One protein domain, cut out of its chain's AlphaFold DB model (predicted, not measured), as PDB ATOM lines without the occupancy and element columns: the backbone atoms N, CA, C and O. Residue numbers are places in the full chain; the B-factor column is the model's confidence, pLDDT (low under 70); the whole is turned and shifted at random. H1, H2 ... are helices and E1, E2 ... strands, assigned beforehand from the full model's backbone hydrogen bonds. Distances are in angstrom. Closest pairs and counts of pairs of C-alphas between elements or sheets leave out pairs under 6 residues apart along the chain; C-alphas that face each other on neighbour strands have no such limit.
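AT A GLANCE: This is residues 104 to 203 of the 262 residues of an uncharacterized protein of Pseudonocardiales bacterium (UniProt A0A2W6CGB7). A strongly twisted, curled sheet of five strands makes the core, with the one helix, H1, on one face near the edge strands E3 and E1, and the small hairpin E6 and E7 packed beside E4 on the side away from H1. E7 runs on into E8, which leads away from the body, and the long link of residues 107 to 126 loops on the hairpin's side. The 100 printed residues hold, in order, E1 E2 E3 H1 E4 E5 E6 E7 E8; the class is mixed, helices and strands, with 46 residues in named elements, under half. The large sheet has the order E1 E5 E4 E2 E3 and is mixed, and the small one is antiparallel. The whole is compact, with a radius of gyration of the C-alphas of 12.7 A and spans of 35 by 28 by 26 A.

IN THESE COORDINATES: In the large sheet, E1 is residues 104 to 106, starting at C-alpha 104 (-33.977, -19.709, 17.017); E5 is 176 to 180, 13.0 A long; E4 is 164 to 169, 16.5 A; E2 is 127 to 130; and E3 is 135 to 139, 12.1 A. H1 is residues 145 to 154, 14.9 A long, starting at C-alpha 145 (-45.557, -15.027, 29.498). E6 is residues 188 to 191 and E7 is 194 to 197. E8 is residues 199 to 203, 13.3 A long, ending at C-alpha 203 (-19.766, -20.177, 21.244).

HOW THE PARTS SIT: E4 and E5 form an antiparallel hairpin, with N 166 and O 179 at 2.8 A. E1 is parallel to E5, with N 106 and O 178 at 2.8 A. E4 is antiparallel to E2, with N 128 and O 165 at 2.8 A. E2 and E3 are a hairpin, with N 129 and O 136 at 2.8 A. From edge to edge the strands' lines turn by 119 degrees. H1 is on the sheet at a height of 8.4 A, only just over none of its strands: 2 of its C-alphas fall on E2 and 2 on E3. The closest C-alphas of E3 and H1 are those of Leu 135 and Leu 148, 6.8 A. E3, H1 and E4 form a split strand-helix-strand unit, two strands of one sheet that are not neighbours, with a helix between them along the chain and E2 between them in the sheet, and its crossover is left-handed. In H1, 4 of 6 O i to N i+4 pairs are within hydrogen-bond range. E6 and E7 are a hairpin, with N 191 and O 194 at 2.8 A. The closest C-alphas of E4 and E7 are those of Ala 168 and Leu 195, 5.6 A. E8 pairs with no named strand and meets E7 only through their link.

THE WHOLE: The C-alphas farthest apart, those of Pro 112 and Asp 146, are 36.9 A apart. The printed part has no cut, and the link from E1 to E2, 20 residues, is long. Mean pLDDT of the printed part is 86.9; residues 152, 157 to 159 and 161 to 162 are under 70.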
ATOM      1  N   ARG A 104     -34.236 -19.329  18.409       86.38
ATOM      2  CA  ARG A 104     -33.977 -19.709  17.017       86.38
ATOM      3  C   ARG A 104     -35.244 -20.276  16.395       86.38
ATOM      4  O   ARG A 104     -35.886 -21.141  16.975       86.38
ATOM      5  N   VAL A 105     -35.584 -19.799  15.205       87.38
ATOM      6  CA  VAL A 105     -36.686 -20.348  14.409       87.38
ATOM      7  C   VAL A 105     -36.132 -21.455  13.525       87.38
ATOM      8  O   VAL A 105     -35.143 -21.248  12.825       87.38
ATOM      9  N   VAL A 106     -36.748 -22.629  13.583       89.25
ATOM     10  CA  VAL A 106     -36.373 -23.812  12.811       89.25
ATOM     11  C   VAL A 106     -37.550 -24.167  11.913       89.25
ATOM     12  O   VAL A 106     -38.530 -24.765  12.350       89.25
ATOM     13  N   ASP A 107     -37.449 -23.761  10.652       89.81
ATOM     14  CA  ASP A 107     -38.411 -24.070   9.591       89.81
ATOM     15  C   ASP A 107     -37.664 -24.604   8.364       89.81
ATOM     16  O   ASP A 107     -37.660 -24.024   7.278       89.81
ATOM     17  N   GLU A 108     -36.912 -25.680   8.581       88.06
ATOM     18  CA  GLU A 108     -36.119 -26.319   7.536       88.06
ATOM     19  C   GLU A 108     -36.882 -27.505   6.933       88.06
ATOM     20  O   GLU A 108     -37.438 -28.321   7.681       88.06
ATOM     21  N   PRO A 109     -36.876 -27.670   5.596       90.44
ATOM     22  CA  PRO A 109     -37.477 -28.838   4.972       90.44
ATOM     23  C   PRO A 109     -36.731 -30.123   5.385       90.44
ATOM     24  O   PRO A 109     -35.491 -30.125   5.472       90.44
ATOM     25  N   PRO A 110     -37.452 -31.235   5.620       90.06
ATOM     26  CA  PRO A 110     -36.825 -32.509   5.946       90.06
ATOM     27  C   PRO A 110     -35.989 -33.027   4.775       90.06
ATOM     28  O   PRO A 110     -36.383 -32.920   3.612       90.06
ATOM     29  N   LEU A 111     -34.834 -33.620   5.081       90.56
ATOM     30  CA  LEU A 111     -34.102 -34.423   4.098       90.56
ATOM     31  C   LEU A 111     -34.734 -35.821   3.984       90.56
ATOM     32  O   LEU A 111     -35.407 -36.262   4.921       90.56
ATOM     33  N   PRO A 112     -34.504 -36.552   2.876       90.12
ATOM     34  CA  PRO A 112     -34.978 -37.925   2.735       90.12
ATOM     35  C   PRO A 112     -34.583 -38.798   3.934       90.12
ATOM     36  O   PRO A 112     -33.416 -38.842   4.321       90.12
ATOM     37  N   GLY A 113     -35.565 -39.478   4.529       85.00
ATOM     38  CA  GLY A 113     -35.368 -40.353   5.690       85.00
ATOM     39  C   GLY A 113     -35.266 -39.646   7.049       85.00
ATOM     40  O   GLY A 113     -35.086 -40.326   8.053       85.00
ATOM     41  N   GLN A 114     -35.382 -38.314   7.119       86.69
ATOM     42  CA  GLN A 114     -35.430 -37.599   8.398       86.69
ATOM     43  C   GLN A 114     -36.836 -37.589   8.996       86.69
ATOM     44  O   GLN A 114     -37.830 -37.416   8.290       86.69
ATOM     45  N   HIS A 115     -36.901 -37.698  10.324       90.31
ATOM     46  CA  HIS A 115     -38.126 -37.444  11.070       90.31
ATOM     47  C   HIS A 115     -38.501 -35.963  10.999       90.31
ATOM     48  O   HIS A 115     -37.635 -35.080  10.959       90.31
ATOM     49  N   VAL A 116     -39.803 -35.706  11.020       93.62
ATOM     50  CA  VAL A 116     -40.381 -34.364  11.069       93.62
ATOM     51  C   VAL A 116     -41.069 -34.134  12.401       93.62
ATOM     52  O   VAL A 116     -41.503 -35.087  13.049       93.62
ATOM     53  N   LEU A 117     -41.191 -32.870  12.801       94.06
ATOM     54  CA  LEU A 117     -42.043 -32.524  13.929       94.06
ATOM     55  C   LEU A 117     -43.504 -32.792  13.563       94.06
ATOM     56  O   LEU A 117     -44.081 -32.056  12.763       94.06
ATOM     57  N   ASP A 118     -44.114 -33.775  14.213       93.62
ATOM     58  CA  ASP A 118     -45.564 -33.883  14.309       93.62
ATOM     59  C   ASP A 118     -45.997 -33.471  15.721       93.62
ATOM     60  O   ASP A 118     -45.580 -34.038  16.730       93.62
ATOM     61  N   THR A 119     -46.830 -32.439  15.799       92.00
ATOM     62  CA  THR A 119     -47.316 -31.892  17.069       92.00
ATOM     63  C   THR A 119     -48.364 -32.790  17.721       92.00
ATOM     64  O   THR A 119     -48.624 -32.628  18.907       92.00
ATOM     65  N   ALA A 120     -48.965 -33.729  16.982       91.69
ATOM     66  CA  ALA A 120     -49.932 -34.676  17.532       91.69
ATOM     67  C   ALA A 120     -49.274 -35.709  18.460       91.69
ATOM     68  O   ALA A 120     -49.871 -36.101  19.458       91.69
ATOM     69  N   ILE A 121     -48.039 -36.117  18.155       90.88
ATOM     70  CA  ILE A 121     -47.259 -37.064  18.971       90.88
ATOM     71  C   ILE A 121     -46.383 -36.367  20.020       90.88
ATOM     72  O   ILE A 121     -45.778 -37.029  20.856       90.88
ATOM     73  N   ALA A 122     -46.296 -35.036  19.971       91.94
ATOM     74  CA  ALA A 122     -45.496 -34.213  20.871       91.94
ATOM     75  C   ALA A 122     -46.381 -33.509  21.923       91.94
ATOM     76  O   ALA A 122     -46.274 -32.302  22.138       91.94
ATOM     77  N   ASP A 123     -47.276 -34.257  22.570       92.00
ATOM     78  CA  ASP A 123     -48.314 -33.769  23.492       92.00
ATOM     79  C   ASP A 123     -47.775 -33.062  24.752       92.00
ATOM     80  O   ASP A 123     -48.444 -32.202  25.335       92.00
ATOM     81  N   ARG A 124     -46.537 -33.367  25.151       94.56
ATOM     82  CA  ARG A 124     -45.821 -32.713  26.262       94.56
ATOM     83  C   ARG A 124     -44.970 -31.530  25.802       94.56
ATOM     84  O   ARG A 124     -44.227 -30.962  26.600       94.56
ATOM     85  N   THR A 125     -45.087 -31.133  24.540       95.88
ATOM     86  CA  THR A 125     -44.435 -29.944  23.984       95.88
ATOM     87  C   THR A 125     -45.414 -28.781  23.974       95.88
ATOM     88  O   THR A 125     -46.537 -28.947  23.496       95.88
ATOM     89  N   PRO A 126     -45.030 -27.584  24.446       95.50
ATOM     90  CA  PRO A 126     -45.856 -26.407  24.244       95.50
ATOM     91  C   PRO A 126     -45.998 -26.111  22.750       95.50
ATOM     92  O   PRO A 126     -44.993 -25.939  22.052       95.50
ATOM     93  N   VAL A 127     -47.238 -26.046  22.267       95.06
ATOM     94  CA  VAL A 127     -47.538 -25.725  20.869       95.06
ATOM     95  C   VAL A 127     -48.103 -24.319  20.785       95.06
ATOM     96  O   VAL A 127     -49.079 -23.979  21.458       95.06
ATOM     97  N   LEU A 128     -47.485 -23.510  19.936       92.88
ATOM     98  CA  LEU A 128     -47.857 -22.133  19.668       92.88
ATOM     99  C   LEU A 128     -48.445 -22.016  18.260       92.88
ATOM    100  O   LEU A 128     -47.982 -22.669  17.325       92.88
ATOM    101  N   ALA A 129     -49.438 -21.151  18.095       90.88
ATOM    102  CA  ALA A 129     -49.995 -20.788  16.801       90.88
ATOM    103  C   ALA A 129     -49.911 -19.275  16.600       90.88
ATOM    104  O   ALA A 129     -50.098 -18.492  17.532       90.88
ATOM    105  N   TRP A 130     -49.640 -18.856  15.366       86.44
ATOM    106  CA  TRP A 130     -49.664 -17.445  14.999       86.44
ATOM    107  C   TRP A 130     -51.092 -16.991  14.688       86.44
ATOM    108  O   TRP A 130     -51.701 -17.461  13.727       86.44
ATOM    109  N   THR A 131     -51.610 -16.027  15.451       82.00
ATOM    110  CA  THR A 131     -52.977 -15.493  15.286       82.00
ATOM    111  C   THR A 131     -53.063 -14.295  14.338       82.00
ATOM    112  O   THR A 131     -54.088 -13.621  14.254       82.00
ATOM    113  N   GLY A 132     -51.980 -13.977  13.620       77.06
ATOM    114  CA  GLY A 132     -51.872 -12.749  12.825       77.06
ATOM    115  C   GLY A 132     -51.367 -11.544  13.623       77.06
ATOM    116  O   GLY A 132     -50.964 -10.547  13.026       77.06
ATOM    117  N   ARG A 133     -51.367 -11.631  14.960       77.44
ATOM    118  CA  ARG A 133     -50.925 -10.559  15.870       77.44
ATOM    119  C   ARG A 133     -49.938 -11.038  16.927       77.44
ATOM    120  O   ARG A 133     -49.029 -10.289  17.272       77.44
ATOM    121  N   ALA A 134     -50.126 -12.253  17.436       79.94
ATOM    122  CA  ALA A 134     -49.300 -12.832  18.483       79.94
ATOM    123  C   ALA A 134     -49.087 -14.336  18.258       79.94
ATOM    124  O   ALA A 134     -49.812 -14.976  17.492       79.94
ATOM    125  N   LEU A 135     -48.075 -14.886  18.932       84.19
ATOM    126  CA  LEU A 135     -47.931 -16.317  19.147       84.19
ATOM    127  C   LEU A 135     -48.708 -16.652  20.408       84.19
ATOM    128  O   LEU A 135     -48.370 -16.186  21.495       84.19
ATOM    129  N   GLU A 136     -49.754 -17.442  20.238       88.75
ATOM    130  CA  GLU A 136     -50.606 -17.892  21.325       88.75
ATOM    131  C   GLU A 136     -50.372 -19.374  21.551       88.75
ATOM    132  O   GLU A 136     -50.291 -20.157  20.604       88.75
ATOM    133  N   GLN A 137     -50.244 -19.760  22.816       92.19
ATOM    134  CA  GLN A 137     -50.180 -21.164  23.168       92.19
ATOM    135  C   GLN A 137     -51.560 -21.797  23.001       92.19
ATOM    136  O   GLN A 137     -52.534 -21.326  23.583       92.19
ATOM    137  N   ILE A 138     -51.622 -22.886  22.238       93.06
ATOM    138  CA  ILE A 138     -52.869 -23.605  21.952       93.06
ATOM    139  C   ILE A 138     -52.921 -24.997  22.593       93.06
ATOM    140  O   ILE A 138     -54.010 -25.538  22.771       93.06
ATOM    141  N   SER A 139     -51.774 -25.584  22.950       93.69
ATOM    142  CA  SER A 139     -51.703 -26.863  23.667       93.69
ATOM    143  C   SER A 139     -50.370 -27.052  24.408       93.69
ATOM    144  O   SER A 139     -49.465 -26.211  24.332       93.69
ATOM    145  N   GLY A 140     -50.265 -28.153  25.157       93.31
ATOM    146  CA  GLY A 140     -49.069 -28.547  25.900       93.31
ATOM    147  C   GLY A 140     -48.870 -27.808  27.233       93.31
ATOM    148  O   GLY A 140     -49.758 -27.087  27.694       93.31
ATOM    149  N   PRO A 141     -47.706 -27.992  27.886       93.12
ATOM    150  CA  PRO A 141     -47.385 -27.363  29.169       93.12
ATOM    151  C   PRO A 141     -47.281 -25.839  29.072       93.12
ATOM    152  O   PRO A 141     -46.763 -25.319  28.089       93.12
ATOM    153  N   GLY A 142     -47.737 -25.114  30.097       92.12
ATOM    154  CA  GLY A 142     -47.763 -23.647  30.092       92.12
ATOM    155  C   GLY A 142     -46.389 -23.001  29.876       92.12
ATOM    156  O   GLY A 142     -45.421 -23.344  30.557       92.12
ATOM    157  N   VAL A 143     -46.318 -22.038  28.955       86.88
ATOM    158  CA  VAL A 143     -45.111 -21.244  28.681       86.88
ATOM    159  C   VAL A 143     -45.141 -19.946  29.496       86.88
ATOM    160  O   VAL A 143     -46.169 -19.263  29.513       86.88
ATOM    161  N   PRO A 144     -44.030 -19.556  30.150       84.69
ATOM    162  CA  PRO A 144     -43.927 -18.255  30.803       84.69
ATOM    163  C   PRO A 144     -44.259 -17.090  29.853       84.69
ATOM    164  O   PRO A 144     -43.830 -17.057  28.697       84.69
ATOM    165  N   ALA A 145     -45.041 -16.120  30.331       81.12
ATOM    166  CA  ALA A 145     -45.557 -15.027  29.498       81.12
ATOM    167  C   ALA A 145     -44.455 -14.105  28.943       81.12
ATOM    168  O   ALA A 145     -44.594 -13.530  27.859       81.12
ATOM    169  N   ASP A 146     -43.349 -13.975  29.672       81.31
ATOM    170  CA  ASP A 146     -42.150 -13.261  29.241       81.31
ATOM    171  C   ASP A 146     -41.477 -13.947  28.044       81.31
ATOM    172  O   ASP A 146     -41.142 -13.266  27.075       81.31
ATOM    173  N   VAL A 147     -41.387 -15.283  28.036       80.00
ATOM    174  CA  VAL A 147     -40.863 -16.057  26.896       80.00
ATOM    175  C   VAL A 147     -41.696 -15.801  25.639       80.00
ATOM    176  O   VAL A 147     -41.135 -15.508  24.585       80.00
ATOM    177  N   LEU A 148     -43.030 -15.845  25.736       79.06
ATOM    178  CA  LEU A 148     -43.922 -15.577  24.596       79.06
ATOM    179  C   LEU A 148     -43.790 -14.136  24.082       79.06
ATOM    180  O   LEU A 148     -43.686 -13.907  22.876       79.06
ATOM    181  N   THR A 149     -43.742 -13.165  24.997       77.12
ATOM    182  CA  THR A 149     -43.607 -11.743  24.648       77.12
ATOM    183  C   THR A 149     -42.276 -11.456  23.953       77.12
ATOM    184  O   THR A 149     -42.236 -10.732  22.957       77.12
ATOM    185  N   ASP A 150     -41.180 -12.033  24.445       73.75
ATOM    186  CA  ASP A 150     -39.855 -11.836  23.856       73.75
ATOM    187  C   ASP A 150     -39.660 -12.618  22.554       73.75
ATOM    188  O   ASP A 150     -38.920 -12.167  21.677       73.75
ATOM    189  N   THR A 151     -40.371 -13.735  22.380       73.06
ATOM    190  CA  THR A 151     -40.395 -14.495  21.122       73.06
ATOM    191  C   THR A 151     -40.893 -13.617  19.970       73.06
ATOM    192  O   THR A 151     -40.272 -13.570  18.910       73.06
ATOM    193  N   LEU A 152     -41.939 -12.814  20.198       69.75
ATOM    194  CA  LEU A 152     -42.487 -11.885  19.199       69.75
ATOM    195  C   LEU A 152     -41.521 -10.789  18.757       69.75
ATOM    196  O   LEU A 152     -41.612 -10.301  17.634       69.75
ATOM    197  N   ARG A 153     -40.591 -10.387  19.624       72.75
ATOM    198  CA  ARG A 153     -39.604  -9.352  19.291       72.75
ATOM    199  C   ARG A 153     -38.517  -9.868  18.352       72.75
ATOM    200  O   ARG A 153     -37.842  -9.059  17.722       72.75
ATOM    201  N   GLN A 154     -38.322 -11.186  18.290       74.38
ATOM    202  CA  GLN A 154     -37.223 -11.818  17.559       74.38
ATOM    203  C   GLN A 154     -37.656 -12.426  16.220       74.38
ATOM    204  O   GLN A 154     -36.792 -12.716  15.395       74.38
ATOM    205  N   VAL A 155     -38.961 -12.597  15.973       73.06
ATOM    206  CA  VAL A 155     -39.473 -13.238  14.753       73.06
ATOM    207  C   VAL A 155     -40.363 -12.289  13.954       73.06
ATOM    208  O   VAL A 155     -41.244 -11.629  14.500       73.06
ATOM    209  N   THR A 156     -40.150 -12.226  12.639       70.00
ATOM    210  CA  THR A 156     -41.012 -11.460  11.734       70.00
ATOM    211  C   THR A 156     -42.345 -12.180  11.515       70.00
ATOM    212  O   THR A 156     -42.405 -13.407  11.444       70.00
ATOM    213  N   SER A 157     -43.430 -11.424  11.335       65.81
ATOM    214  CA  SER A 157     -44.771 -11.980  11.082       65.81
ATOM    215  C   SER A 157     -44.841 -12.875   9.836       65.81
ATOM    216  O   SER A 157     -45.625 -13.821   9.797       65.81
ATOM    217  N   THR A 158     -43.997 -12.619   8.833       64.75
ATOM    218  CA  THR A 158     -43.852 -13.459   7.636       64.75
ATOM    219  C   THR A 158     -43.194 -14.806   7.925       64.75
ATOM    220  O   THR A 158     -43.535 -15.787   7.274       64.75
ATOM    221  N   GLY A 159     -42.306 -14.882   8.922       65.62
ATOM    222  CA  GLY A 159     -41.639 -16.123   9.326       65.62
ATOM    223  C   GLY A 159     -42.531 -17.088  10.112       65.62
ATOM    224  O   GLY A 159     -42.195 -18.259  10.219       65.62
ATOM    225  N   LEU A 160     -43.669 -16.624  10.641       72.25
ATOM    226  CA  LEU A 160     -44.550 -17.410  11.520       72.25
ATOM    227  C   LEU A 160     -45.795 -18.000  10.836       72.25
ATOM    228  O   LEU A 160     -46.557 -18.732  11.470       72.25
ATOM    229  N   SER A 161     -46.041 -17.633   9.577       67.25
ATOM    230  CA  SER A 161     -47.363 -17.726   8.940       67.25
ATOM    231  C   SER A 161     -48.059 -19.099   9.059       67.25
ATOM    232  O   SER A 161     -47.450 -20.128   8.797       67.25
ATOM    233  N   HIS A 162     -49.348 -19.085   9.443       68.50
ATOM    234  CA  HIS A 162     -50.359 -20.170   9.432       68.50
ATOM    235  C   HIS A 162     -49.971 -21.566   9.956       68.50
ATOM    236  O   HIS A 162     -50.707 -22.527   9.727       68.50
ATOM    237  N   ARG A 163     -48.848 -21.699  10.661       78.56
ATOM    238  CA  ARG A 163     -48.333 -22.985  11.136       78.56
ATOM    239  C   ARG A 163     -48.432 -23.115  12.647       78.56
ATOM    240  O   ARG A 163     -48.524 -22.128  13.380       78.56
ATOM    241  N   LEU A 164     -48.406 -24.369  13.078       91.81
ATOM    242  CA  LEU A 164     -48.175 -24.743  14.463       91.81
ATOM    243  C   LEU A 164     -46.674 -24.804  14.720       91.81
ATOM    244  O   LEU A 164     -45.904 -25.209  13.846       91.81
ATOM    245  N   TRP A 165     -46.277 -24.422  15.923       93.38
ATOM    246  CA  TRP A 165     -44.886 -24.317  16.323       93.38
ATOM    247  C   TRP A 165     -44.668 -25.021  17.655       93.38
ATOM    248  O   TRP A 165     -45.294 -24.663  18.647       93.38
ATOM    249  N   GLY A 166     -43.769 -25.998  17.697       94.44
ATOM    250  CA  GLY A 166     -43.301 -26.580  18.952       94.44
ATOM    251  C   GLY A 166     -42.233 -25.693  19.585       94.44
ATOM    252  O   GLY A 166     -41.296 -25.271  18.905       94.44
ATOM    253  N   LEU A 167     -42.351 -25.415  20.881       93.75
ATOM    254  CA  LEU A 167     -41.322 -24.706  21.640       93.75
ATOM    255  C   LEU A 167     -40.401 -25.710  22.347       93.75
ATOM    256  O   LEU A 167     -40.816 -26.378  23.292       93.75
ATOM    257  N   ALA A 168     -39.141 -25.789  21.920       92.94
ATOM    258  CA  ALA A 168     -38.126 -26.648  22.527       92.94
ATOM    259  C   ALA A 168     -37.147 -25.833  23.377       92.94
ATOM    260  O   ALA A 168     -36.464 -24.943  22.868       92.94
ATOM    261  N   GLY A 169     -37.028 -26.158  24.662       90.38
ATOM    262  CA  GLY A 169     -35.995 -25.586  25.527       90.38
ATOM    263  C   GLY A 169     -34.610 -26.167  25.240       90.38
ATOM    264  O   GLY A 169     -34.473 -27.331  24.858       90.38
ATOM    265  N   ALA A 170     -33.570 -25.365  25.453       88.00
ATOM    266  CA  ALA A 170     -32.223 -25.887  25.638       88.00
ATOM    267  C   ALA A 170     -32.161 -26.761  26.902       88.00
ATOM    268  O   ALA A 170     -32.880 -26.525  27.873       88.00
ATOM    269  N   ARG A 171     -31.263 -27.747  26.908       88.25
ATOM    270  CA  ARG A 171     -30.950 -28.581  28.076       88.25
ATOM    271  C   ARG A 171     -30.362 -27.747  29.208       88.25
ATOM    272  O   ARG A 171     -30.622 -28.020  30.377       88.25
ATOM    273  N   VAL A 172     -29.577 -26.727  28.858       85.06
ATOM    274  CA  VAL A 172     -28.936 -25.821  29.810       85.06
ATOM    275  C   VAL A 172     -29.182 -24.369  29.436       85.06
ATOM    276  O   VAL A 172     -28.958 -23.926  28.310       85.06
ATOM    277  N   GLY A 173     -29.557 -23.590  30.447       81.31
ATOM    278  CA  GLY A 173     -29.795 -22.166  30.300       81.31
ATOM    279  C   GLY A 173     -31.131 -21.857  29.621       81.31
ATOM    280  O   GLY A 173     -31.952 -22.741  29.400       81.31
ATOM    281  N   PRO A 174     -31.387 -20.577  29.334       79.81
ATOM    282  CA  PRO A 174     -32.730 -20.116  29.005       79.81
ATOM    283  C   PRO A 174     -32.966 -19.938  27.492       79.81
ATOM    284  O   PRO A 174     -33.701 -19.049  27.077       79.81
ATOM    285  N   SER A 175     -32.265 -20.699  26.654       84.38
ATOM    286  CA  SER A 175     -32.410 -20.613  25.195       84.38
ATOM    287  C   SER A 175     -33.562 -21.495  24.719       84.38
ATOM    288  O   SER A 175     -33.799 -22.555  25.295       84.38
ATOM    289  N   PHE A 176     -34.236 -21.088  23.645       88.00
ATOM    290  CA  PHE A 176     -35.378 -21.815  23.086       88.00
ATOM    291  C   PHE A 176     -35.266 -21.924  21.564       88.00
ATOM    292  O   PHE A 176     -34.705 -21.048  20.907       88.00
ATOM    293  N   ASP A 177     -35.819 -22.992  20.997       90.69
ATOM    294  CA  ASP A 177     -36.085 -23.101  19.566       90.69
ATOM    295  C   ASP A 177     -37.593 -23.119  19.329       90.69
ATOM    296  O   ASP A 177     -38.331 -23.797  20.042       90.69
ATOM    297  N   LEU A 178     -38.028 -22.403  18.299       91.81
ATOM    298  CA  LEU A 178     -39.375 -22.480  17.759       91.81
ATOM    299  C   LEU A 178     -39.324 -23.342  16.495       91.81
ATOM    300  O   LEU A 178     -38.794 -22.907  15.476       91.81
ATOM    301  N   VAL A 179     -39.827 -24.570  16.574       93.31
ATOM    302  CA  VAL A 179     -39.711 -25.583  15.518       93.31
ATOM    303  C   VAL A 179     -41.050 -25.718  14.801       93.31
ATOM    304  O   VAL A 179     -42.068 -25.986  15.438       93.31
ATOM    305  N   ALA A 180     -41.078 -25.499  13.488       92.50
ATOM    306  CA  ALA A 180     -42.316 -25.554  12.717       92.50
ATOM    307  C   ALA A 180     -42.846 -26.991  12.639       92.50
ATOM    308  O   ALA A 180     -42.084 -27.938  12.428       92.50
ATOM    309  N   HIS A 181     -44.160 -27.164  12.745       93.31
ATOM    310  CA  HIS A 181     -44.804 -28.429  12.406       93.31
ATOM    311  C   HIS A 181     -44.458 -28.830  10.961       93.31
ATOM    312  O   HIS A 181     -44.542 -28.011  10.044       93.31
ATOM    313  N   GLY A 182     -44.047 -30.084  10.768       92.31
ATOM    314  CA  GLY A 182     -43.560 -30.620   9.497       92.31
ATOM    315  C   GLY A 182     -42.092 -30.307   9.174       92.31
ATOM    316  O   GLY A 182     -41.586 -30.809   8.170       92.31
ATOM    317  N   SER A 183     -41.387 -29.516   9.994       92.19
ATOM    318  CA  SER A 183     -39.951 -29.263   9.795       92.19
ATOM    319  C   SER A 183     -39.093 -30.461  10.197       92.19
ATOM    320  O   SER A 183     -39.491 -31.283  11.027       92.19
ATOM    321  N   GLY A 184     -37.905 -30.567   9.599       92.00
ATOM    322  CA  GLY A 184     -36.961 -31.643   9.898       92.00
ATOM    323  C   GLY A 184     -36.387 -31.557  11.319       92.00
ATOM    324  O   GLY A 184     -35.883 -30.518  11.741       92.00
ATOM    325  N   LEU A 185     -36.369 -32.684  12.035       92.06
ATOM    326  CA  LEU A 185     -35.826 -32.808  13.394       92.06
ATOM    327  C   LEU A 185     -34.315 -33.095  13.384       92.06
ATOM    328  O   LEU A 185     -33.845 -34.129  13.859       92.06
ATOM    329  N   ARG A 186     -33.523 -32.198  12.789       88.94
ATOM    330  CA  ARG A 186     -32.065 -32.399  12.647       88.94
ATOM    331  C   ARG A 186     -31.318 -32.258  13.970       88.94
ATOM    332  O   ARG A 186     -30.433 -33.050  14.265       88.94
ATOM    333  N   LEU A 187     -31.685 -31.247  14.754       90.19
ATOM    334  CA  LEU A 187     -31.046 -30.905  16.032       90.19
ATOM    335  C   LEU A 187     -31.955 -31.215  17.233       90.19
ATOM    336  O   LEU A 187     -31.676 -30.799  18.362       90.19
ATOM    337  N   HIS A 188     -33.047 -31.936  16.976       93.62
ATOM    338  CA  HIS A 188     -34.094 -32.259  17.933       93.62
ATOM    339  C   HIS A 188     -34.525 -33.715  17.784       93.62
ATOM    340  O   HIS A 188     -34.207 -34.389  16.806       93.62
ATOM    341  N   ALA A 189     -35.293 -34.180  18.757       93.19
ATOM    342  CA  ALA A 189     -36.079 -35.400  18.688       93.19
ATOM    343  C   ALA A 189     -37.368 -35.199  19.491       93.19
ATOM    344  O   ALA A 189     -37.407 -34.351  20.383       93.19
ATOM    345  N   VAL A 190     -38.404 -35.981  19.200       93.38
ATOM    346  CA  VAL A 190     -39.505 -36.169  20.150       93.38
ATOM    347  C   VAL A 190     -39.096 -37.326  21.060       93.38
ATOM    348  O   VAL A 190     -38.681 -38.366  20.573       93.38
ATOM    349  N   GLN A 191     -39.107 -37.117  22.372       91.38
ATOM    350  CA  GLN A 191     -38.786 -38.123  23.385       91.38
ATOM    351  C   GLN A 191     -39.874 -38.077  24.448       91.38
ATOM    352  O   GLN A 191     -40.119 -37.016  25.024       91.38
ATOM    353  N   ASP A 192     -40.543 -39.206  24.691       91.38
ATOM    354  CA  ASP A 192     -41.632 -39.318  25.672       91.38
ATOM    355  C   ASP A 192     -42.712 -38.224  25.507       91.38
ATOM    356  O   ASP A 192     -43.177 -37.631  26.487       91.38
ATOM    357  N   GLY A 193     -43.060 -37.907  24.254       92.00
ATOM    358  CA  GLY A 193     -44.041 -36.874  23.899       92.00
ATOM    359  C   GLY A 193     -43.531 -35.428  23.983       92.00
ATOM    360  O   GLY A 193     -44.288 -34.487  23.753       92.00
ATOM    361  N   ALA A 194     -42.255 -35.202  24.304       93.50
ATOM    362  CA  ALA A 194     -41.662 -33.869  24.392       93.50
ATOM    363  C   ALA A 194     -40.638 -33.630  23.280       93.50
ATOM    364  O   ALA A 194     -39.805 -34.482  22.988       93.50
ATOM    365  N   LEU A 195     -40.648 -32.442  22.685       94.75
ATOM    366  CA  LEU A 195     -39.620 -31.994  21.763       94.75
ATOM    367  C   LEU A 195     -38.376 -31.601  22.557       94.75
ATOM    368  O   LEU A 195     -38.386 -30.659  23.351       94.75
ATOM    369  N   VAL A 196     -37.290 -32.321  22.318       92.81
ATOM    370  CA  VAL A 196     -36.050 -32.196  23.070       92.81
ATOM    371  C   VAL A 196     -34.903 -31.867  22.128       92.81
ATOM    372  O   VAL A 196     -34.738 -32.486  21.077       92.81
ATOM    373  N   ARG A 197     -34.085 -30.885  22.513       92.50
ATOM    374  CA  ARG A 197     -32.868 -30.535  21.782       92.50
ATOM    375  C   ARG A 197     -31.807 -31.620  21.985       92.50
ATOM    376  O   ARG A 197     -31.465 -31.958  23.120       92.50
ATOM    377  N   THR A 198     -31.300 -32.166  20.881       92.31
ATOM    378  CA  THR A 198     -30.281 -33.231  20.873       92.31
ATOM    379  C   THR A 198     -28.894 -32.711  20.528       92.31
ATOM    380  O   THR A 198     -27.922 -33.393  20.816       92.31
ATOM    381  N   HIS A 199     -28.801 -31.513  19.947       92.25
ATOM    382  CA  HIS A 199     -27.536 -30.867  19.613       92.25
ATOM    383  C   HIS A 199     -27.522 -29.409  20.075       92.25
ATOM    384  O   HIS A 199     -28.442 -28.637  19.784       92.25
ATOM    385  N   GLU A 200     -26.460 -29.019  20.769       91.69
ATOM    386  CA  GLU A 200     -26.214 -27.662  21.244       91.69
ATOM    387  C   GLU A 200     -24.815 -27.190  20.868       91.69
ATOM    388  O   GLU A 200     -23.907 -27.976  20.610       91.69
ATOM    389  N   THR A 201     -24.641 -25.873  20.851       89.19
ATOM    390  CA  THR A 201     -23.356 -25.257  20.540       89.19
ATOM    391  C   THR A 201     -23.012 -24.221  21.597       89.19
ATOM    392  O   THR A 201     -23.817 -23.338  21.906       89.19
ATOM    393  N   LEU A 202     -21.796 -24.302  22.130       89.12
ATOM    394  CA  LEU A 202     -21.210 -23.271  22.979       89.12
ATOM    395  C   LEU A 202     -20.268 -22.406  22.145       89.12
ATOM    396  O   LEU A 202     -19.241 -22.871  21.662       89.12
ATOM    397  N   THR A 203     -20.597 -21.126  21.994       87.44
ATOM    398  CA  THR A 203     -19.766 -20.177  21.244       87.44
ATOM    399  C   THR A 203     -18.669 -19.606  22.140       87.44
ATOM    400  O   THR A 203     -18.885 -18.599  22.817       87.44
TER     401      THR A 203